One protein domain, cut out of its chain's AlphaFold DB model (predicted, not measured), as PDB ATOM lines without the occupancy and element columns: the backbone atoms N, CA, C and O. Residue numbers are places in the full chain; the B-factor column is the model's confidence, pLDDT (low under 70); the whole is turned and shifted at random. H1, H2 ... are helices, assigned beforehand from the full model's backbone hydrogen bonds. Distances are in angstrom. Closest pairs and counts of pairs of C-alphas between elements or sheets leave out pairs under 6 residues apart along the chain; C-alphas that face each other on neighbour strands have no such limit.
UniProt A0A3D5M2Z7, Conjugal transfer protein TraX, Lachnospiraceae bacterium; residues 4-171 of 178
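Overview. This is residues 4 to 171 of the 178 residues of the protein "Conjugal transfer protein TraX" of Lachnospiraceae bacterium (UniProt A0A3D5M2Z7). Two groups of helices joined end to end make an elongated body: H2, H3 and H4 form an up-and-down bundle, each running against the one before it, with the hairpin of H5 and H6 packed on H4, while H1 and H7 run side by side as the other group. H1 joins the groups where its residues 7 to 14 meet H2, and an open gap between H6 and H7 is spanned by their link, with residues 139 to 152 sticking out. The printed part has 168 residues with seven named helices, H1 to H7 in chain order, and no named strand; the class is all helix. It is only just compact, close to loose, with a radius of gyration of the C-alphas of 18.2 A and spans of 64 by 35 by 32 A.

Arrangement. H3, residues 64 to 86, touches H2, residues 37 to 57, as a hairpin at a shallow tilt of 12 degrees; the closest C-alphas, of Leu 51 and Asn 73, are 5.9 A apart. With residues 77 to 85 alone, H3 also touches H4, residues 92 to 104, opposite ways at 32 degrees, a hairpin whose closest C-alphas are those of Cys 81 and Phe 93, 4.2 A. H2 touches H4 the same way at a steep tilt of 39 degrees, closest at the C-alphas of Gly 44 and Ile 96, 5.2 A. H4 and H5, residues 109 to 123, form a hairpin at 15 degrees, with the C-alphas of Leu 102 and Gln 112 closest at 5.6 A. H5 and H6, residues 127 to 138, form another at 11 degrees, closest at the C-alphas of Leu 121 and Met 128, 4.8 A. H1, residues 4 to 26, touches H2 opposite ways at 28 degrees, a hairpin closest at the C-alphas of Ala 14 and Phe 38, 5.0 A. H7, residues 149 to 170, touches H1 the same way at 6 degrees, with the C-alphas of Ala 24 and Trp 164 closest at 4.9 A; H6 and H7 are apart. Every O i to N i+4 pair is within hydrogen-bond range in H2 and H5, against 16 of 19 in H1, 18 of 19 in H3, 8 of 9 in H4, 16 of 18 in H7 and 2 of 8 in H6, where 9 of 9 O i to N i+3 pairs are within range.

Along the chain. H3 is 34.1 A long, H7 32.3 A, H1 31.8 A and H2 30.3 A. H1 begins at C-alpha 4 (231.734, 177.559, 216.078), and H7 ends at C-alpha 170 (212.213, 168.323, 252.954). H1 has a kink of 40 degrees near residue 20, and H7 one of 30 degrees near residue 157.

Size, cuts and confidence. The C-alphas of Thr 62 and Gly 171, the two farthest apart, are 64.7 A apart. The printed part has no cut, and no link is long. Mean pLDDT of the printed part is 83.1; residues 24 to 34, 60 to 64 and 171 are under 70.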
ATOM      1  N   LYS A   4     232.883 176.637 216.094       79.19
ATOM      2  CA  LYS A   4     231.734 177.559 216.078       79.19
ATOM      3  C   LYS A   4     230.407 176.843 216.359       79.19
ATOM      4  O   LYS A   4     229.621 177.288 217.187       79.19
ATOM      5  N   LYS A   5     230.182 175.676 215.738       82.06
ATOM      6  CA  LYS A   5     228.986 174.847 216.001       82.06
ATOM      7  C   LYS A   5     228.996 174.223 217.400       82.06
ATOM      8  O   LYS A   5     227.949 173.810 217.890       82.06
ATOM      9  N   TYR A   6     230.165 174.039 218.010       82.81
ATOM     10  CA  TYR A   6     230.264 173.542 219.381       82.81
ATOM     11  C   TYR A   6     229.952 174.654 220.390       82.81
ATOM     12  O   TYR A   6     229.103 174.444 221.249       82.81
ATOM     13  N   LEU A   7     230.531 175.845 220.201       84.38
ATOM     14  CA  LEU A   7     230.225 177.049 220.981       84.38
ATOM     15  C   LEU A   7     228.728 177.363 220.981       84.38
ATOM     16  O   LEU A   7     228.147 177.500 222.049       84.38
ATOM     17  N   GLY A   8     228.088 177.391 219.807       84.25
ATOM     18  CA  GLY A   8     226.654 177.690 219.717       84.25
ATOM     19  C   GLY A   8     225.772 176.688 220.469       84.25
ATOM     20  O   GLY A   8     224.817 177.080 221.129       84.25
ATOM     21  N   ARG A   9     226.119 175.395 220.439       84.31
ATOM     22  CA  ARG A   9     225.400 174.378 221.225       84.31
ATOM     23  C   ARG A   9     225.607 174.576 222.718       84.31
ATOM     24  O   ARG A   9     224.653 174.468 223.471       84.31
ATOM     25  N   MET A  10     226.836 174.860 223.135       83.81
ATOM     26  CA  MET A  10     227.142 175.059 224.546       83.81
ATOM     27  C   MET A  10     226.459 176.309 225.106       83.81
ATOM     28  O   MET A  10     225.920 176.247 226.201       83.81
ATOM     29  N   PHE A  11     226.398 177.387 224.320       86.38
ATOM     30  CA  PHE A  11     225.640 178.590 224.656       86.38
ATOM     31  C   PHE A  11     224.138 178.310 224.786       86.38
ATOM     32  O   PHE A  11     223.523 178.712 225.765       86.38
ATOM     33  N   LEU A  12     223.555 177.560 223.843       86.50
ATOM     34  CA  LEU A  12     222.145 177.168 223.923       86.50
ATOM     35  C   LEU A  12     221.855 176.368 225.202       86.50
ATOM     36  O   LEU A  12     220.861 176.620 225.873       86.50
ATOM     37  N   PHE A  13     222.728 175.417 225.552       83.00
ATOM     38  CA  PHE A  13     222.574 174.648 226.786       83.00
ATOM     39  C   PHE A  13     222.753 175.503 228.035       83.00
ATOM     40  O   PHE A  13     221.989 175.297 228.967       83.00
ATOM     41  N   ALA A  14     223.676 176.469 228.025       83.94
ATOM     42  CA  ALA A  14     223.838 177.417 229.122       83.94
ATOM     43  C   ALA A  14     222.533 178.177 229.397       83.94
ATOM     44  O   ALA A  14     222.101 178.226 230.541       83.94
ATOM     45  N   LEU A  15     221.852 178.672 228.360       83.56
ATOM     46  CA  LEU A  15     220.563 179.359 228.523       83.56
ATOM     47  C   LEU A  15     219.461 178.424 229.042       83.56
ATOM     48  O   LEU A  15     218.691 178.790 229.923       83.56
ATOM     49  N   ILE A  16     219.383 177.196 228.520       83.62
ATOM     50  CA  ILE A  16     218.368 176.220 228.959       83.62
ATOM     51  C   ILE A  16     218.593 175.809 230.419       83.62
ATOM     52  O   ILE A  16     217.629 175.603 231.155       83.62
ATOM     53  N   SER A  17     219.851 175.665 230.845       81.12
ATOM     54  CA  SER A  17     220.193 175.259 232.208       81.12
ATOM     55  C   SER A  17     220.185 176.400 233.223       81.12
ATOM     56  O   SER A  17     220.299 176.113 234.406       81.12
ATOM     57  N   GLU A  18     220.060 177.657 232.799       79.88
ATOM     58  CA  GLU A  18     219.988 178.823 233.693       79.88
ATOM     59  C   GLU A  18     218.726 178.778 234.566       79.88
ATOM     60  O   GLU A  18     218.816 178.840 235.784       79.88
ATOM     61  N   VAL A  19     217.565 178.495 233.969       78.38
ATOM     62  CA  VAL A  19     216.284 178.395 234.692       78.38
ATOM     63  C   VAL A  19     216.291 177.347 235.827       78.38
ATOM     64  O   VAL A  19     215.954 177.697 236.957       78.38
ATOM     65  N   PRO A  20     216.650 176.063 235.597       74.12
ATOM     66  CA  PRO A  20     216.687 175.068 236.674       74.12
ATOM     67  C   PRO A  20     217.791 175.339 237.702       74.12
ATOM     68  O   PRO A  20     217.644 174.965 238.864       74.12
ATOM     69  N   PHE A  21     218.882 175.981 237.288       76.56
ATOM     70  CA  PHE A  21     219.971 176.369 238.173       76.56
ATOM     71  C   PHE A  21     219.542 177.484 239.136       76.56
ATOM     72  O   PHE A  21     219.680 177.331 240.350       76.56
ATOM     73  N   ASP A  22     218.919 178.543 238.622       77.25
ATOM     74  CA  ASP A  22     218.420 179.650 239.439       77.25
ATOM     75  C   ASP A  22     217.363 179.179 240.440       77.25
ATOM     76  O   ASP A  22     217.386 179.588 241.605       77.25
ATOM     77  N   LEU A  23     216.483 178.260 240.028       70.12
ATOM     78  CA  LEU A  23     215.498 177.645 240.919       70.12
ATOM     79  C   LEU A  23     216.165 176.877 242.063       70.12
ATOM     80  O   LEU A  23     215.771 177.045 243.217       70.12
ATOM     81  N   ALA A  24     217.185 176.071 241.758       69.88
ATOM     82  CA  ALA A  24     217.885 175.256 242.746       69.88
ATOM     83  C   ALA A  24     218.661 176.093 243.777       69.88
ATOM     84  O   ALA A  24     218.646 175.755 244.959       69.88
ATOM     85  N   PHE A  25     219.312 177.178 243.348       69.00
ATOM     86  CA  PHE A  25     220.203 177.967 244.211       69.00
ATOM     87  C   PHE A  25     219.553 179.207 244.834       69.00
ATOM     88  O   PHE A  25     219.910 179.586 245.948       69.00
ATOM     89  N   SER A  26     218.610 179.850 244.142       63.41
ATOM     90  CA  SER A  26     217.997 181.112 244.586       63.41
ATOM     91  C   SER A  26     216.500 181.000 244.899       63.41
ATOM     92  O   SER A  26     215.911 181.947 245.425       63.41
ATOM     93  N   GLY A  27     215.860 179.875 244.550       62.81
ATOM     94  CA  GLY A  27     214.411 179.684 244.672       62.81
ATOM     95  C   GLY A  27     213.581 180.544 243.708       62.81
ATOM     96  O   GLY A  27     212.352 180.522 243.773       62.81
ATOM     97  N   LYS A  28     214.222 181.307 242.815       67.12
ATOM     98  CA  LYS A  28     213.580 182.156 241.804       67.12
ATOM     99  C   LYS A  28     213.880 181.609 240.417       67.12
ATOM    100  O   LYS A  28     214.969 181.124 240.165       67.12
ATOM    101  N   ALA A  29     212.926 181.738 239.498       61.38
ATOM    102  CA  ALA A  29     213.094 181.277 238.118       61.38
ATOM    103  C   ALA A  29     214.070 182.132 237.283       61.38
ATOM    104  O   ALA A  29     214.395 181.754 236.162       61.38
ATOM    105  N   TRP A  30     214.477 183.294 237.800       64.38
ATOM    106  CA  TRP A  30     215.386 184.219 237.131       64.38
ATOM    107  C   TRP A  30     216.207 184.991 238.167       64.38
ATOM    108  O   TRP A  30     215.669 185.839 238.894       64.38
ATOM    109  N   TYR A  31     217.502 184.701 238.240       66.19
ATOM    110  CA  TYR A  31     218.443 185.342 239.149       66.19
ATOM    111  C   TYR A  31     219.756 185.682 238.425       66.19
ATOM    112  O   TYR A  31     220.738 184.952 238.503       66.19
ATOM    113  N   PRO A  32     219.845 186.868 237.795       63.00
ATOM    114  CA  PRO A  32     220.983 187.243 236.951       63.00
ATOM    115  C   PRO A  32     222.284 187.512 237.732       63.00
ATOM    116  O   PRO A  32     223.268 187.972 237.160       63.00
ATOM    117  N   ALA A  33     222.298 187.288 239.047       65.44
ATOM    118  CA  ALA A  33     223.462 187.508 239.896       65.44
ATOM    119  C   ALA A  33     224.318 186.248 240.106       65.44
ATOM    120  O   ALA A  33     225.388 186.380 240.700       65.44
ATOM    121  N   TYR A  34     223.897 185.079 239.610       69.94
ATOM    122  CA  TYR A  34     224.713 183.864 239.607       69.94
ATOM    123  C   TYR A  34     224.482 183.076 238.317       69.94
ATOM    124  O   TYR A  34     223.345 182.898 237.903       69.94
ATOM    125  N   GLN A  35     225.555 182.668 237.644       78.94
ATOM    126  CA  GLN A  35     225.488 182.067 236.308       78.94
ATOM    127  C   GLN A  35     226.073 180.654 236.319       78.94
ATOM    128  O   GLN A  35     227.086 180.396 236.961       78.94
ATOM    129  N   ASN A  36     225.474 179.744 235.554       84.75
ATOM    130  CA  ASN A  36     225.832 178.325 235.589       84.75
ATOM    131  C   ASN A  36     227.242 177.982 235.050       84.75
ATOM    132  O   ASN A  36     227.865 178.730 234.285       84.75
ATOM    133  N   VAL A  37     227.705 176.765 235.366       85.50
ATOM    134  CA  VAL A  37     228.994 176.195 234.928       85.50
ATOM    135  C   VAL A  37     229.186 176.244 233.407       85.50
ATOM    136  O   VAL A  37     230.317 176.384 232.929       85.50
ATOM    137  N   PHE A  38     228.119 176.143 232.604       86.31
ATOM    138  CA  PHE A  38     228.257 176.192 231.145       86.31
ATOM    139  C   PHE A  38     228.759 177.551 230.651       86.31
ATOM    140  O   PHE A  38     229.506 177.576 229.666       86.31
ATOM    141  N   PHE A  39     228.444 178.651 231.339       86.69
ATOM    142  CA  PHE A  39     229.034 179.958 231.042       86.69
ATOM    143  C   PHE A  39     230.536 179.987 231.338       86.69
ATOM    144  O   PHE A  39     231.307 180.423 230.476       86.69
ATOM    145  N   THR A  40     230.990 179.436 232.474       89.25
ATOM    146  CA  THR A  40     232.434 179.306 232.758       89.25
ATOM    147  C   THR A  40     233.132 178.484 231.673       89.25
ATOM    148  O   THR A  40     234.174 178.886 231.151       89.25
ATOM    149  N   LEU A  41     232.552 177.346 231.278       89.31
ATOM    150  CA  LEU A  41     233.108 176.501 230.218       89.31
ATOM    151  C   LEU A  41     233.151 177.230 228.869       89.31
ATOM    152  O   LEU A  41     234.078 177.013 228.085       89.31
ATOM    153  N   LEU A  42     232.169 178.090 228.587       90.25
ATOM    154  CA  LEU A  42     232.092 178.862 227.346       90.25
ATOM    155  C   LEU A  42     233.205 179.889 227.273       90.25
ATOM    156  O   LEU A  42     233.926 179.925 226.272       90.25
ATOM    157  N   LEU A  43     233.412 180.635 228.352       91.19
ATOM    158  CA  LEU A  43     234.536 181.554 228.465       91.19
ATOM    159  C   LEU A  43     235.873 180.809 228.394       91.19
ATOM    160  O   LEU A  43     236.744 181.194 227.616       91.19
ATOM    161  N   GLY A  44     236.022 179.694 229.114       92.19
ATOM    162  CA  GLY A  44     237.237 178.878 229.075       92.19
ATOM    163  C   GLY A  44     237.559 178.343 227.675       92.19
ATOM    164  O   GLY A  44     238.716 178.350 227.250       92.19
ATOM    165  N   LEU A  45     236.541 177.940 226.908       91.12
ATOM    166  CA  LEU A  45     236.721 177.523 225.520       91.12
ATOM    167  C   LEU A  45     237.140 178.689 224.614       91.12
ATOM    168  O   LEU A  45     237.986 178.490 223.740       91.12
ATOM    169  N   LEU A  46     236.572 179.883 224.804       92.25
ATOM    170  CA  LEU A  46     236.981 181.084 224.068       92.25
ATOM    171  C   LEU A  46     238.436 181.459 224.377       92.25
ATOM    172  O   LEU A  46     239.197 181.729 223.448       92.25
ATOM    173  N   VAL A  47     238.844 181.388 225.648       93.44
ATOM    174  CA  VAL A  47     240.235 181.597 226.083       93.44
ATOM    175  C   VAL A  47     241.163 180.595 225.399       93.44
ATOM    176  O   VAL A  47     242.138 180.995 224.765       93.44
ATOM    177  N   ILE A  48     240.833 179.300 225.433       92.38
ATOM    178  CA  ILE A  48     241.608 178.258 224.746       92.38
ATOM    179  C   ILE A  48     241.696 178.516 223.236       92.38
ATOM    180  O   ILE A  48     242.771 178.383 222.651       92.38
ATOM    181  N   ALA A  49     240.581 178.873 222.595       90.38
ATOM    182  CA  ALA A  49     240.555 179.164 221.166       90.38
ATOM    183  C   ALA A  49     241.453 180.365 220.824       90.38
ATOM    184  O   ALA A  49     242.193 180.307 219.841       90.38
ATOM    185  N   GLY A  50     241.442 181.403 221.665       89.56
ATOM    186  CA  GLY A  50     242.342 182.550 221.566       89.56
ATOM    187  C   GLY A  50     243.809 182.145 221.706       89.56
ATOM    188  O   GLY A  50     244.605 182.424 220.812       89.56
ATOM    189  N   LEU A  51     244.160 181.410 222.766       89.94
ATOM    190  CA  LEU A  51     245.525 180.911 222.992       89.94
ATOM    191  C   LEU A  51     246.028 180.052 221.825       89.94
ATOM    192  O   LEU A  51     247.196 180.133 221.446       89.94
ATOM    193  N   HIS A  52     245.152 179.235 221.239       89.50
ATOM    194  CA  HIS A  52     245.497 178.420 220.082       89.50
ATOM    195  C   HIS A  52     245.742 179.261 218.823       89.50
ATOM    196  O   HIS A  52     246.668 178.975 218.069       89.50
ATOM    197  N   LEU A  53     244.952 180.314 218.606       87.75
ATOM    198  CA  LEU A  53     245.127 181.220 217.470       87.75
ATOM    199  C   LEU A  53     246.447 181.996 217.572       87.75
ATOM    200  O   LEU A  53     247.169 182.105 216.583       87.75
ATOM    201  N   VAL A  54     246.810 182.449 218.777       87.88
ATOM    202  CA  VAL A  54     248.127 183.050 219.038       87.88
ATOM    203  C   VAL A  54     249.244 182.042 218.766       87.88
ATOM    204  O   VAL A  54     250.220 182.352 218.090       87.88
ATOM    205  N   GLU A  55     249.113 180.813 219.260       85.38
ATOM    206  CA  GLU A  55     250.100 179.758 219.024       85.38
ATOM    207  C   GLU A  55     250.321 179.475 217.529       85.38
ATOM    208  O   GLU A  55     251.471 179.338 217.117       85.38
ATOM    209  N   GLN A  56     249.256 179.445 216.722       84.50
ATOM    210  CA  GLN A  56     249.351 179.259 215.271       84.50
ATOM    211  C   GLN A  56     249.990 180.463 214.566       84.50
ATOM    212  O   GLN A  56     250.837 180.281 213.695       84.50
ATOM    213  N   TYR A  57     249.621 181.687 214.950       83.75
ATOM    214  CA  TYR A  57     250.129 182.908 214.317       83.75
ATOM    215  C   TYR A  57     251.628 183.141 214.582       83.75
ATOM    216  O   TYR A  57     252.332 183.713 213.753       83.75
ATOM    217  N   PHE A  58     252.128 182.678 215.733       80.06
ATOM    218  CA  PHE A  58     253.533 182.798 216.143       80.06
ATOM    219  C   PHE A  58     254.326 181.483 216.015       80.06
ATOM    220  O   PHE A  58     255.402 181.339 216.607       80.06
ATOM    221  N   ALA A  59     253.820 180.508 215.255       71.56
ATOM    222  CA  ALA A  59     254.535 179.267 214.984       71.56
ATOM    223  C   ALA A  59     255.768 179.546 214.098       71.56
ATOM    224  O   ALA A  59     255.638 179.827 212.911       71.56
ATOM    225  N   GLY A  60     256.973 179.477 214.681       66.62
ATOM    226  CA  GLY A  60     258.249 179.575 213.949       66.62
ATOM    227  C   GLY A  60     259.042 180.881 214.104       66.62
ATOM    228  O   GLY A  60     259.977 181.108 213.344       66.62
ATOM    229  N   THR A  61     258.707 181.755 215.060       59.47
ATOM    230  CA  THR A  61     259.351 183.082 215.176       59.47
ATOM    231  C   THR A  61     260.491 183.211 216.199       59.47
ATOM    232  O   THR A  61     260.452 182.625 217.277       59.47
ATOM    233  N   THR A  62     261.466 184.065 215.851       60.66
ATOM    234  CA  THR A  62     262.659 184.511 216.601       60.66
ATOM    235  C   THR A  62     262.357 185.020 218.018       60.66
ATOM    236  O   THR A  62     261.300 185.604 218.262       60.66
ATOM    237  N   VAL A  63     263.333 184.880 218.929       63.59
ATOM    238  CA  VAL A  63     263.279 185.201 220.375       63.59
ATOM    239  C   VAL A  63     262.544 186.514 220.705       63.59
ATOM    240  O   VAL A  63     261.738 186.525 221.632       63.59
ATOM    241  N   GLY A  64     262.709 187.581 219.911       63.78
ATOM    242  CA  GLY A  64     262.041 188.877 220.124       63.78
ATOM    243  C   GLY A  64     260.504 188.855 220.049       63.78
ATOM    244  O   GLY A  64     259.845 189.609 220.762       63.78
ATOM    245  N   LYS A  65     259.898 187.951 219.268       72.44
ATOM    246  CA  LYS A  65     258.427 187.794 219.205       72.44
ATOM    247  C   LYS A  65     257.868 186.929 220.343       72.44
ATOM    248  O   LYS A  65     256.654 186.876 220.532       72.44
ATOM    249  N   THR A  66     258.732 186.300 221.143       76.81
ATOM    250  CA  THR A  66     258.326 185.482 222.301       76.81
ATOM    251  C   THR A  66     257.690 186.334 223.392       76.81
ATOM    252  O   THR A  66     256.665 185.944 223.942       76.81
ATOM    253  N   ILE A  67     258.244 187.520 223.663       81.81
ATOM    254  CA  ILE A  67     257.691 188.455 224.656       81.81
ATOM    255  C   ILE A  67     256.278 188.877 224.245       81.81
ATOM    256  O   ILE A  67     255.359 188.847 225.059       81.81
ATOM    257  N   LEU A  68     256.080 189.181 222.960       83.31
ATOM    258  CA  LEU A  68     254.779 189.574 222.423       83.31
ATOM    259  C   LEU A  68     253.761 188.424 222.486       83.31
ATOM    260  O   LEU A  68     252.612 188.642 222.864       83.31
ATOM    261  N   ARG A  69     254.189 187.184 222.208       85.00
ATOM    262  CA  ARG A  69     253.359 185.980 222.371       85.00
ATOM    263  C   ARG A  69     252.912 185.785 223.823       85.00
ATOM    264  O   ARG A  69     251.737 185.519 224.068       85.00
ATOM    265  N   VAL A  70     253.838 185.897 224.778       85.88
ATOM    266  CA  VAL A  70     253.535 185.748 226.211       85.88
ATOM    267  C   VAL A  70     252.607 186.867 226.683       85.88
ATOM    268  O   VAL A  70     251.617 186.577 227.352       85.88
ATOM    269  N   GLY A  71     252.865 188.110 226.271       88.88
ATOM    270  CA  GLY A  71     252.009 189.255 226.580       88.88
ATOM    271  C   GLY A  71     250.584 189.075 226.056       88.88
ATOM    272  O   GLY A  71     249.629 189.243 226.809       88.88
ATOM    273  N   LEU A  72     250.423 188.649 224.802       88.69
ATOM    274  CA  LEU A  72     249.099 188.434 224.216       88.69
ATOM    275  C   LEU A  72     248.339 187.291 224.907       88.69
ATOM    276  O   LEU A  72     247.154 187.431 225.201       88.69
ATOM    277  N   ASN A  73     249.022 186.189 225.230       90.44
ATOM    278  CA  ASN A  73     248.425 185.101 226.007       90.44
ATOM    279  C   ASN A  73     247.969 185.576 227.392       90.44
ATOM    280  O   ASN A  73     246.860 185.245 227.809       90.44
ATOM    281  N   ALA A  74     248.795 186.368 228.083       90.06
ATOM    282  CA  ALA A  74     248.441 186.934 229.379       90.06
ATOM    283  C   ALA A  74     247.184 187.809 229.273       90.06
ATOM    284  O   ALA A  74     246.263 187.624 230.061       90.06
ATOM    285  N   VAL A  75     247.088 188.676 228.259       92.75
ATOM    286  CA  VAL A  75     245.899 189.513 228.017       92.75
ATOM    287  C   VAL A  75     244.646 188.670 227.757       92.75
ATOM    288  O   VAL A  75     243.589 188.966 228.310       92.75
ATOM    289  N   ILE A  76     244.741 187.594 226.971       92.44
ATOM    290  CA  ILE A  76     243.594 186.706 226.698       92.44
ATOM    291  C   ILE A  76     243.110 186.022 227.985       92.44
ATOM    292  O   ILE A  76     241.911 185.951 228.240       92.44
ATOM    293  N   ILE A  77     244.035 185.544 228.819       92.56
ATOM    294  CA  ILE A  77     243.686 184.902 230.092       92.56
ATOM    295  C   ILE A  77     243.058 185.926 231.042       92.56
ATOM    296  O   ILE A  77     242.015 185.657 231.632       92.56
ATOM    297  N   LEU A  78     243.657 187.114 231.155       93.06
ATOM    298  CA  LEU A  78     243.212 188.168 232.067       93.06
ATOM    299  C   LEU A  78     241.828 188.696 231.672       93.06
ATOM    300  O   LEU A  78     240.955 188.824 232.526       93.06
ATOM    301  N   THR A  79     241.587 188.910 230.376       91.94
ATOM    302  CA  THR A  79     240.256 189.281 229.868       91.94
ATOM    303  C   THR A  79     239.228 188.181 230.126       91.94
ATOM    304  O   THR A  79     238.135 188.491 230.590       91.94
ATOM    305  N   GLY A  80     239.582 186.906 229.929       91.12
ATOM    306  CA  GLY A  80     238.738 185.777 230.319       91.12
ATOM    307  C   GLY A  80     238.361 185.815 231.801       91.12
ATOM    308  O   GLY A  80     237.176 185.796 232.130       91.12
ATOM    309  N   CYS A  81     239.350 185.921 232.693       91.06
ATOM    310  CA  CYS A  81     239.142 185.965 234.143       91.06
ATOM    311  C   CYS A  81     238.246 187.131 234.580       91.06
ATOM    312  O   CYS A  81     237.341 186.934 235.388       91.06
ATOM    313  N   VAL A  82     238.473 188.329 234.032       91.00
ATOM    314  CA  VAL A  82     237.647 189.509 234.329       91.00
ATOM    315  C   VAL A  82     236.216 189.300 233.844       91.00
ATOM    316  O   VAL A  82     235.283 189.589 234.586       91.00
ATOM    317  N   LEU A  83     236.024 188.753 232.642       89.75
ATOM    318  CA  LEU A  83     234.686 188.450 232.134       89.75
ATOM    319  C   LEU A  83     233.956 187.431 233.013       89.75
ATOM    320  O   LEU A  83     232.778 187.629 233.285       89.75
ATOM    321  N   ALA A  84     234.634 186.386 233.496       89.44
ATOM    322  CA  ALA A  84     234.010 185.408 234.386       89.44
ATOM    323  C   ALA A  84     233.600 186.004 235.737       89.44
ATOM    324  O   ALA A  84     232.524 185.677 236.226       89.44
ATOM    325  N   LEU A  85     234.415 186.906 236.293       86.56
ATOM    326  CA  LEU A  85     234.090 187.640 237.520       86.56
ATOM    327  C   LEU A  85     232.908 188.599 237.331       86.56
ATOM    328  O   LEU A  85     232.019 188.669 238.173       86.56
ATOM    329  N   VAL A  86     232.888 189.346 236.223       87.25
ATOM    330  CA  VAL A  86     231.800 190.291 235.916       87.25
ATOM    331  C   VAL A  86     230.490 189.548 235.666       87.25
ATOM    332  O   VAL A  86     229.437 189.996 236.115       87.25
ATOM    333  N   LEU A  87     230.558 188.405 234.983       83.25
ATOM    334  CA  LEU A  87     229.409 187.541 234.725       83.25
ATOM    335  C   LEU A  87     229.041 186.656 235.925       83.25
ATOM    336  O   LEU A  87     228.035 185.963 235.841       83.25
ATOM    337  N   LYS A  88     229.811 186.679 237.025       82.50
ATOM    338  CA  LYS A  88     229.563 185.897 238.252       82.50
ATOM    339  C   LYS A  88     229.251 184.428 237.965       82.50
ATOM    340  O   LYS A  88     228.224 183.888 238.382       82.50
ATOM    341  N   THR A  89     230.103 183.814 237.152       82.31
ATOM    342  CA  THR A  89     229.928 182.409 236.767       82.31
ATOM    343  C   THR A  89     230.270 181.480 237.930       82.31
ATOM    344  O   THR A  89     231.128 181.828 238.728       82.31
ATOM    345  N   ASP A  90     229.690 180.280 237.980       76.50
ATOM    346  CA  ASP A  90     229.841 179.291 239.066       76.50
ATOM    347  C   ASP A  90     231.262 179.157 239.641       76.50
ATOM    348  O   ASP A  90     231.446 179.088 240.853       76.50
ATOM    349  N   TYR A  91     232.266 179.130 238.759       77.31
ATOM    350  CA  TYR A  91     233.680 178.981 239.111       77.31
ATOM    351  C   TYR A  91     234.509 180.252 238.870       77.31
ATOM    352  O   TYR A  91     235.733 180.179 238.927       77.31
ATOM    353  N   ASP A  92     233.900 181.395 238.547       86.69
ATOM    354  CA  ASP A  92     234.562 182.691 238.324       86.69
ATOM    355  C   ASP A  92     235.892 182.600 237.520       86.69
ATOM    356  O   ASP A  92     236.046 181.826 236.568       86.69
ATOM    357  N   PHE A  93     236.895 183.404 237.892       87.31
ATOM    358  CA  PHE A  93     238.257 183.351 237.352       87.31
ATOM    359  C   PHE A  93     238.956 182.013 237.636       87.31
ATOM    360  O   PHE A  93     239.829 181.583 236.881       87.31
ATOM    361  N   LYS A  94     238.557 181.362 238.729       88.94
ATOM    362  CA  LYS A  94     239.071 180.097 239.246       88.94
ATOM    363  C   LYS A  94     238.981 178.997 238.170       88.94
ATOM    364  O   LYS A  94     239.991 178.389 237.804       88.94
ATOM    365  N   GLY A  95     237.811 178.834 237.554       88.00
ATOM    366  CA  GLY A  95     237.588 177.879 236.468       88.00
ATOM    367  C   GLY A  95     238.413 178.184 235.215       88.00
ATOM    368  O   GLY A  95     238.967 177.274 234.593       88.00
ATOM    369  N   ILE A  96     238.569 179.462 234.861       91.62
ATOM    370  CA  ILE A  96     239.377 179.869 233.698       91.62
ATOM    371  C   ILE A  96     240.859 179.569 233.919       91.62
ATOM    372  O   ILE A  96     241.523 179.066 233.005       91.62
ATOM    373  N   LEU A  97     241.377 179.820 235.122       90.81
ATOM    374  CA  LEU A  97     242.750 179.470 235.475       90.81
ATOM    375  C   LEU A  97     242.977 177.958 235.396       90.81
ATOM    376  O   LEU A  97     243.936 177.534 234.747       90.81
ATOM    377  N   ALA A  98     242.078 177.151 235.964       90.94
ATOM    378  CA  ALA A  98     242.168 175.692 235.899       90.94
ATOM    379  C   ALA A  98     242.208 175.184 234.446       90.94
ATOM    380  O   ALA A  98     243.105 174.425 234.066       90.94
ATOM    381  N   ILE A  99     241.294 175.667 233.598       92.94
ATOM    382  CA  ILE A  99     241.239 175.323 232.169       92.94
ATOM    383  C   ILE A  99     242.536 175.727 231.451       92.94
ATOM    384  O   ILE A  99     243.097 174.942 230.681       92.94
ATOM    385  N   THR A 100     243.037 176.932 231.721       91.88
ATOM    386  CA  THR A 100     244.256 177.467 231.099       91.88
ATOM    387  C   THR A 100     245.486 176.653 231.490       91.88
ATOM    388  O   THR A 100     246.265 176.262 230.620       91.88
ATOM    389  N   VAL A 101     245.670 176.354 232.778       91.69
ATOM    390  CA  VAL A 101     246.810 175.567 233.269       91.69
ATOM    391  C   VAL A 101     246.807 174.175 232.640       91.69
ATOM    392  O   VAL A 101     247.819 173.748 232.077       91.69
ATOM    393  N   LEU A 102     245.658 173.491 232.643       91.62
ATOM    394  CA  LEU A 102     245.530 172.178 232.009       91.62
ATOM    395  C   LEU A 102     245.806 172.237 230.499       91.62
ATOM    396  O   LEU A 102     246.430 171.324 229.953       91.62
ATOM    397  N   TYR A 103     245.392 173.314 229.830       91.12
ATOM    398  CA  TYR A 103     245.662 173.535 228.411       91.12
ATOM    399  C   TYR A 103     247.153 173.750 228.118       91.12
ATOM    400  O   TYR A 103     247.684 173.145 227.183       91.12
ATOM    401  N   LEU A 104     247.852 174.564 228.913       89.00
ATOM    402  CA  LEU A 104     249.279 174.849 228.718       89.00
ATOM    403  C   LEU A 104     250.142 173.592 228.885       89.00
ATOM    404  O   LEU A 104     251.078 173.371 228.114       89.00
ATOM    405  N   PHE A 105     249.798 172.729 229.842       90.25
ATOM    406  CA  PHE A 105     250.521 171.481 230.084       90.25
ATOM    407  C   PHE A 105     250.018 170.287 229.258       90.25
ATOM    408  O   PHE A 105     250.552 169.189 229.422       90.25
ATOM    409  N   ARG A 106     249.077 170.476 228.317       87.94
ATOM    410  CA  ARG A 106     248.441 169.383 227.543       87.94
ATOM    411  C   ARG A 106     249.419 168.433 226.840       87.94
ATOM    412  O   ARG A 106     249.114 167.264 226.638       87.94
ATOM    413  N   ASN A 107     250.601 168.927 226.458       85.31
ATOM    414  CA  ASN A 107     251.619 168.136 225.756       85.31
ATOM    415  C   ASN A 107     252.477 167.285 226.711       85.31
ATOM    416  O   ASN A 107     253.229 166.422 226.264       85.31
ATOM    417  N   ARG A 108     252.403 167.521 228.028       88.50
ATOM    418  CA  ARG A 108     253.183 166.813 229.050       88.50
ATOM    419  C   ARG A 108     252.254 166.257 230.125       88.50
ATOM    420  O   ARG A 108     252.089 166.875 231.174       88.50
ATOM    421  N   LYS A 109     251.734 165.042 229.905       86.19
ATOM    422  CA  LYS A 109     250.770 164.364 230.800       86.19
ATOM    423  C   LYS A 109     251.153 164.470 232.282       86.19
ATOM    424  O   LYS A 109     250.348 164.929 233.076       86.19
ATOM    425  N   LYS A 110     252.398 164.139 232.658       90.06
ATOM    426  CA  LYS A 110     252.855 164.223 234.062       90.06
ATOM    427  C   LYS A 110     252.749 165.639 234.642       90.06
ATOM    428  O   LYS A 110     252.251 165.800 235.748       90.06
ATOM    429  N   ALA A 111     253.194 166.651 233.896       90.38
ATOM    430  CA  ALA A 111     253.133 168.043 234.340       90.38
ATOM    431  C   ALA A 111     251.682 168.535 234.439       90.38
ATOM    432  O   ALA A 111     251.341 169.212 235.398       90.38
ATOM    433  N   GLN A 112     250.821 168.129 233.501       91.31
ATOM    434  CA  GLN A 112     249.393 168.439 233.529       91.31
ATOM    435  C   GLN A 112     248.706 167.873 234.774       91.31
ATOM    436  O   GLN A 112     247.894 168.566 235.377       91.31
ATOM    437  N   MET A 113     249.048 166.646 235.181       91.00
ATOM    438  CA  MET A 113     248.469 166.044 236.385       91.00
ATOM    439  C   MET A 113     248.884 166.777 237.646       91.00
ATOM    440  O   MET A 113     248.027 167.134 238.443       91.00
ATOM    441  N   TRP A 114     250.185 167.028 237.817       92.00
ATOM    442  CA  TRP A 114     250.676 167.739 238.995       92.00
ATOM    443  C   TRP A 114     250.139 169.165 239.054       92.00
ATOM    444  O   TRP A 114     249.647 169.577 240.096       92.00
ATOM    445  N   ALA A 115     250.157 169.891 237.934       91.25
ATOM    446  CA  ALA A 115     249.607 171.239 237.870       91.25
ATOM    447  C   ALA A 115     248.099 171.257 238.171       91.25
ATOM    448  O   ALA A 115     247.632 172.140 238.881       91.25
ATOM    449  N   GLY A 116     247.361 170.255 237.683       89.44
ATOM    450  CA  GLY A 116     245.948 170.056 237.982       89.44
ATOM    451  C   GLY A 116     245.675 169.779 239.463       89.44
ATOM    452  O   GLY A 116     244.876 170.469 240.083       89.44
ATOM    453  N   VAL A 117     246.381 168.825 240.066       90.94
ATOM    454  CA  VAL A 117     246.247 168.532 241.503       90.94
ATOM    455  C   VAL A 117     246.582 169.767 242.341       90.94
ATOM    456  O   VAL A 117     245.819 170.118 243.232       90.94
ATOM    457  N   ILE A 118     247.679 170.462 242.030       90.88
ATOM    458  CA  ILE A 118     248.098 171.663 242.762       90.88
ATOM    459  C   ILE A 118     247.036 172.760 242.667       90.88
ATOM    460  O   ILE A 118     246.678 173.329 243.692       90.88
ATOM    461  N   ILE A 119     246.507 173.053 241.472       90.00
ATOM    462  CA  ILE A 119     245.540 174.148 241.330       90.00
ATOM    463  C   ILE A 119     244.243 173.861 242.097       90.00
ATOM    464  O   ILE A 119     243.814 174.712 242.866       90.00
ATOM    465  N   PHE A 120     243.688 172.647 241.997       88.50
ATOM    466  CA  PHE A 120     242.450 172.290 242.703       88.50
ATOM    467  C   PHE A 120     242.629 172.168 244.223       88.50
ATOM    468  O   PHE A 120     241.687 172.420 244.968       88.50
ATOM    469  N   LEU A 121     243.833 171.836 244.708       87.00
ATOM    470  CA  LEU A 121     244.138 171.859 246.143       87.00
ATOM    471  C   LEU A 121     244.262 173.281 246.711       87.00
ATOM    472  O   LEU A 121     244.021 173.477 247.898       87.00
ATOM    473  N   LEU A 122     244.652 174.258 245.888       84.81
ATOM    474  CA  LEU A 122     244.857 175.648 246.309       84.81
ATOM    475  C   LEU A 122     243.596 176.523 246.201       84.81
ATOM    476  O   LEU A 122     243.620 177.656 246.673       84.81
ATOM    477  N   MET A 123     242.526 176.048 245.554       82.31
ATOM    478  CA  MET A 123     241.373 176.885 245.205       82.31
ATOM    479  C   MET A 123     240.297 176.992 246.287       82.31
ATOM    480  O   MET A 123     239.985 178.112 246.685       82.31
ATOM    481  N   ASP A 124     239.681 175.881 246.698       79.88
ATOM    482  CA  ASP A 124     238.636 175.838 247.733       79.88
ATOM    483  C   ASP A 124     238.502 174.434 248.322       79.88
ATOM    484  O   ASP A 124     238.779 173.434 247.660       79.88
ATOM    485  N   SER A 125     237.995 174.347 249.553       79.12
ATOM    486  CA  SER A 125     237.851 173.087 250.295       79.12
ATOM    487  C   SER A 125     236.982 172.053 249.571       79.12
ATOM    488  O   SER A 125     237.271 170.860 249.616       79.12
ATOM    489  N   LEU A 126     235.930 172.500 248.878       79.81
ATOM    490  CA  LEU A 126     235.062 171.623 248.084       79.81
ATOM    491  C   LEU A 126     235.730 171.182 246.777       79.81
ATOM    492  O   LEU A 126     235.532 170.057 246.318       79.81
ATOM    493  N   GLU A 127     236.563 172.036 246.189       80.00
ATOM    494  CA  GLU A 127     237.284 171.727 244.957       80.00
ATOM    495  C   GLU A 127     238.444 170.749 245.182       80.00
ATOM    496  O   GLU A 127     238.824 170.028 244.259       80.00
ATOM    497  N   MET A 128     238.942 170.618 246.417       82.81
ATOM    498  CA  MET A 128     239.946 169.609 246.774       82.81
ATOM    499  C   MET A 128     239.494 168.185 246.423       82.81
ATOM    500  O   MET A 128     240.316 167.361 246.022       82.81
ATOM    501  N   PHE A 129     238.193 167.884 246.500       85.81
ATOM    502  CA  PHE A 129     237.668 166.576 246.093       85.81
ATOM    503  C   PHE A 129     237.830 166.323 244.589       85.81
ATOM    504  O   PHE A 129     238.001 165.174 244.174       85.81
ATOM    505  N   ALA A 130     237.870 167.376 243.765       85.19
ATOM    506  CA  ALA A 130     238.156 167.250 242.340       85.19
ATOM    507  C   ALA A 130     239.590 166.758 242.082       85.19
ATOM    508  O   ALA A 130     239.826 166.108 241.061       85.19
ATOM    509  N   ALA A 131     240.534 166.963 243.011       87.44
ATOM    510  CA  ALA A 131     241.894 166.435 242.891       87.44
ATOM    511  C   ALA A 131     241.914 164.895 242.794       87.44
ATOM    512  O   ALA A 131     242.742 164.331 242.075       87.44
ATOM    513  N   LEU A 132     240.955 164.203 243.424       88.75
ATOM    514  CA  LEU A 132     240.827 162.742 243.339       88.75
ATOM    515  C   LEU A 132     240.536 162.266 241.909       88.75
ATOM    516  O   LEU A 132     240.955 161.174 241.520       88.75
ATOM    517  N   SER A 133     239.884 163.098 241.088       87.81
ATOM    518  CA  SER A 133     239.600 162.760 239.690       87.81
ATOM    519  C   SER A 133     240.878 162.559 238.866       87.81
ATOM    520  O   SER A 133     240.891 161.729 237.957       87.81
ATOM    521  N   PHE A 134     241.992 163.211 239.225       88.31
ATOM    522  CA  PHE A 134     243.267 163.072 238.516       88.31
ATOM    523  C   PHE A 134     243.859 161.667 238.604       88.31
ATOM    524  O   PHE A 134     244.586 161.269 237.691       88.31
ATOM    525  N   ILE A 135     243.501 160.887 239.630       89.38
ATOM    526  CA  ILE A 135     243.856 159.465 239.714       89.38
ATOM    527  C   ILE A 135     243.232 158.717 238.530       89.38
ATOM    528  O   ILE A 135     243.922 157.989 237.820       89.38
ATOM    529  N   LEU A 136     241.950 158.954 238.244       88.88
ATOM    530  CA  LEU A 136     241.262 158.331 237.110       88.88
ATOM    531  C   LEU A 136     241.798 158.845 235.769       88.88
ATOM    532  O   LEU A 136     242.003 158.062 234.841       88.88
ATOM    533  N   ILE A 137     242.091 160.146 235.668       87.69
ATOM    534  CA  ILE A 137     242.687 160.728 234.454       87.69
ATOM    535  C   ILE A 137     244.099 160.143 234.224       87.69
ATOM    536  O   ILE A 137     244.535 160.005 233.078       87.69
ATOM    537  N   TRP A 138     244.826 159.737 235.274       87.94
ATOM    538  CA  TRP A 138     246.155 159.124 235.138       87.94
ATOM    539  C   TRP A 138     246.096 157.830 234.334       87.94
ATOM    540  O   TRP A 138     246.881 157.648 233.396       87.94
ATOM    541  N   PHE A 139     245.104 156.994 234.625       88.50
ATOM    542  CA  PHE A 139     244.835 155.753 233.902       88.50
ATOM    543  C   PHE A 139     244.074 155.960 232.588       88.50
ATOM    544  O   PHE A 139     243.767 154.994 231.897       88.50
ATOM    545  N   TYR A 140     243.784 157.204 232.195       86.44
ATOM    546  CA  TYR A 140     243.097 157.472 230.940       86.44
ATOM    547  C   TYR A 140     244.022 157.273 229.729       86.44
ATOM    548  O   TYR A 140     245.107 157.864 229.631       86.44
ATOM    549  N   ASN A 141     243.533 156.478 228.774       83.50
ATOM    550  CA  ASN A 141     244.256 156.041 227.574       83.50
ATOM    551  C   ASN A 141     244.244 157.080 226.435       83.50
ATOM    552  O   ASN A 141     244.736 156.812 225.345       83.50
ATOM    553  N   GLY A 142     243.645 158.258 226.643       80.94
ATOM    554  CA  GLY A 142     243.561 159.325 225.636       80.94
ATOM    555  C   GLY A 142     242.479 159.113 224.567       80.94
ATOM    556  O   GLY A 142     242.061 160.068 223.916       80.94
ATOM    557  N   THR A 143     241.965 157.893 224.416       82.69
ATOM    558  CA  THR A 143     240.885 157.569 223.479       82.69
ATOM    559  C   THR A 143     239.523 157.922 224.061       82.69
ATOM    560  O   THR A 143     239.169 157.467 225.149       82.69
ATOM    561  N   ARG A 144     238.717 158.678 223.309       77.25
ATOM    562  CA  ARG A 144     237.346 159.013 223.704       77.25
ATOM    563  C   ARG A 144     236.486 157.744 223.785       77.25
ATOM    564  O   ARG A 144     236.284 157.080 222.774       77.25
ATOM    565  N   GLY A 145     235.956 157.441 224.969       78.31
ATOM    566  CA  GLY A 145     235.027 156.323 225.172       78.31
ATOM    567  C   GLY A 145     233.657 156.524 224.503       78.31
ATOM    568  O   GLY A 145     233.348 157.601 223.984       78.31
ATOM    569  N   ARG A 146     232.799 155.492 224.547       76.25
ATOM    570  CA  ARG A 146     231.392 155.591 224.112       76.25
ATOM    571  C   ARG A 146     230.654 156.555 225.042       76.25
ATOM    572  O   ARG A 146     230.438 156.255 226.207       76.25
ATOM    573  N   GLN A 147     230.279 157.718 224.518       73.88
ATOM    574  CA  GLN A 147     229.580 158.761 225.267       73.88
ATOM    575  C   GLN A 147     228.255 159.087 224.585       73.88
ATOM    576  O   GLN A 147     228.242 159.501 223.421       73.88
ATOM    577  N   ASN A 148     227.144 158.959 225.315       79.19
ATOM    578  CA  ASN A 148     225.863 159.480 224.855       79.19
ATOM    579  C   ASN A 148     225.795 160.980 225.160       79.19
ATOM    580  O   ASN A 148     225.539 161.390 226.288       79.19
ATOM    581  N   LYS A 149     226.060 161.801 224.140       74.00
ATOM    582  CA  LYS A 149     226.150 163.261 224.274       74.00
ATOM    583  C   LYS A 149     224.884 163.848 224.905       74.00
ATOM    584  O   LYS A 149     224.994 164.643 225.825       74.00
ATOM    585  N   TYR A 150     223.707 163.431 224.438       76.44
ATOM    586  CA  TYR A 150     222.427 163.978 224.897       76.44
ATOM    587  C   TYR A 150     222.126 163.625 226.350       76.44
ATOM    588  O   TYR A 150     221.645 164.481 227.081       76.44
ATOM    589  N   PHE A 151     222.480 162.410 226.780       81.81
ATOM    590  CA  PHE A 151     222.335 162.007 228.176       81.81
ATOM    591  C   PHE A 151     223.127 162.935 229.102       81.81
ATOM    592  O   PHE A 151     222.558 163.478 230.037       81.81
ATOM    593  N   PHE A 152     224.406 163.194 228.806       75.69
ATOM    594  CA  PHE A 152     225.229 164.082 229.637       75.69
ATOM    595  C   PHE A 152     224.757 165.540 229.615       75.69
ATOM    596  O   PHE A 152     224.818 166.205 230.644       75.69
ATOM    597  N   TYR A 153     224.263 166.032 228.473       73.94
ATOM    598  CA  TYR A 153     223.708 167.386 228.396       73.94
ATOM    599  C   TYR A 153     222.411 167.532 229.195       73.94
ATOM    600  O   TYR A 153     222.232 168.547 229.856       73.94
ATOM    601  N   PHE A 154     221.523 166.535 229.156       79.25
ATOM    602  CA  PHE A 154     220.252 166.573 229.883       79.25
ATOM    603  C   PHE A 154     220.411 166.255 231.373       79.25
ATOM    604  O   PHE A 154     219.679 166.792 232.199       79.25
ATOM    605  N   PHE A 155     221.391 165.423 231.729       83.75
ATOM    606  CA  PHE A 155     221.665 165.061 233.114       83.75
ATOM    607  C   PHE A 155     221.905 166.300 233.978       83.75
ATOM    608  O   PHE A 155     221.405 166.338 235.095       83.75
ATOM    609  N   TYR A 156     222.608 167.321 233.464       81.50
ATOM    610  CA  TYR A 156     222.914 168.538 234.221       81.50
ATOM    611  C   TYR A 156     221.666 169.295 234.727       81.50
ATOM    612  O   TYR A 156     221.470 169.360 235.937       81.50
ATOM    613  N   PRO A 157     220.770 169.803 233.864       81.44
ATOM    614  CA  PRO A 157     219.546 170.453 234.330       81.44
ATOM    615  C   PRO A 157     218.615 169.490 235.088       81.44
ATOM    616  O   PRO A 157     217.938 169.909 236.022       81.44
ATOM    617  N   ALA A 158     218.592 168.200 234.732       84.19
ATOM    618  CA  ALA A 158     217.705 167.227 235.367       84.19
ATOM    619  C   ALA A 158     218.063 166.939 236.833       84.19
ATOM    620  O   ALA A 158     217.166 166.886 237.674       84.19
ATOM    621  N   HIS A 159     219.346 166.761 237.167       83.56
ATOM    622  CA  HIS A 159     219.728 166.504 238.558       83.56
ATOM    623  C   HIS A 159     219.598 167.757 239.434       83.56
ATOM    624  O   HIS A 159     219.249 167.624 240.603       83.56
ATOM    625  N   LEU A 160     219.792 168.963 238.880       81.12
ATOM    626  CA  LEU A 160     219.513 170.217 239.593       81.12
ATOM    627  C   LEU A 160     218.027 170.343 239.951       81.12
ATOM    628  O   LEU A 160     217.696 170.640 241.096       81.12
ATOM    629  N   LEU A 161     217.129 170.029 239.009       81.62
ATOM    630  CA  LEU A 161     215.688 169.976 239.279       81.62
ATOM    631  C   LEU A 161     215.331 168.918 240.325       81.62
ATOM    632  O   LEU A 161     214.511 169.176 241.200       81.62
ATOM    633  N   LEU A 162     215.950 167.735 240.256       85.50
ATOM    634  CA  LEU A 162     215.744 166.678 241.246       85.50
ATOM    635  C   LEU A 162     216.156 167.144 242.652       85.50
ATOM    636  O   LEU A 162     215.404 166.948 243.603       85.50
ATOM    637  N   LEU A 163     217.326 167.775 242.784       81.75
ATOM    638  CA  LEU A 163     217.807 168.314 244.058       81.75
ATOM    639  C   LEU A 163     216.873 169.398 244.592       81.75
ATOM    640  O   LEU A 163     216.533 169.378 245.773       81.75
ATOM    641  N   TRP A 164     216.403 170.294 243.723       80.19
ATOM    642  CA  TRP A 164     215.412 171.296 244.098       80.19
ATOM    643  C   TRP A 164     214.117 170.653 244.616       80.19
ATOM    644  O   TRP A 164     213.653 171.015 245.695       80.19
ATOM    645  N   LEU A 165     213.577 169.643 243.920       81.94
ATOM    646  CA  LEU A 165     212.384 168.910 244.363       81.94
ATOM    647  C   LEU A 165     212.579 168.248 245.732       81.94
ATOM    648  O   LEU A 165     211.678 168.297 246.565       81.94
ATOM    649  N   VAL A 166     213.751 167.659 245.987       84.81
ATOM    650  CA  VAL A 166     214.081 167.074 247.297       84.81
ATOM    651  C   VAL A 166     214.144 168.158 248.376       84.81
ATOM    652  O   VAL A 166     213.565 167.981 249.445       84.81
ATOM    653  N   CYS A 167     214.774 169.302 248.101       79.12
ATOM    654  CA  CYS A 167     214.824 170.428 249.039       79.12
ATOM    655  C   CYS A 167     213.429 170.982 249.370       79.12
ATOM    656  O   CYS A 167     213.167 171.297 250.532       79.12
ATOM    657  N   VAL A 168     212.538 171.064 248.375       77.00
ATOM    658  CA  VAL A 168     211.130 171.449 248.566       77.00
ATOM    659  C   VAL A 168     210.398 170.407 249.411       77.00
ATOM    660  O   VAL A 168     209.749 170.770 250.388       77.00
ATOM    661  N   ALA A 169     210.557 169.118 249.102       80.75
ATOM    662  CA  ALA A 169     209.928 168.029 249.851       80.75
ATOM    663  C   ALA A 169     210.401 167.948 251.315       80.75
ATOM    664  O   ALA A 169     209.632 167.556 252.188       80.75
ATOM    665  N   MET A 170     211.654 168.318 251.597       80.00
ATOM    666  CA  MET A 170     212.213 168.323 252.954       80.00
ATOM    667  C   MET A 170     211.972 169.639 253.718       80.00
ATOM    668  O   MET A 170     212.252 169.696 254.913       80.00
ATOM    669  N   GLY A 171     211.490 170.703 253.062       69.75
ATOM    670  CA  GLY A 171     211.188 171.996 253.697       69.75
ATOM    671  C   GLY A 171     212.404 172.777 254.225       69.75
ATOM    672  O   GLY A 171     212.242 173.732 254.979       69.75
TER     673      GLY A 171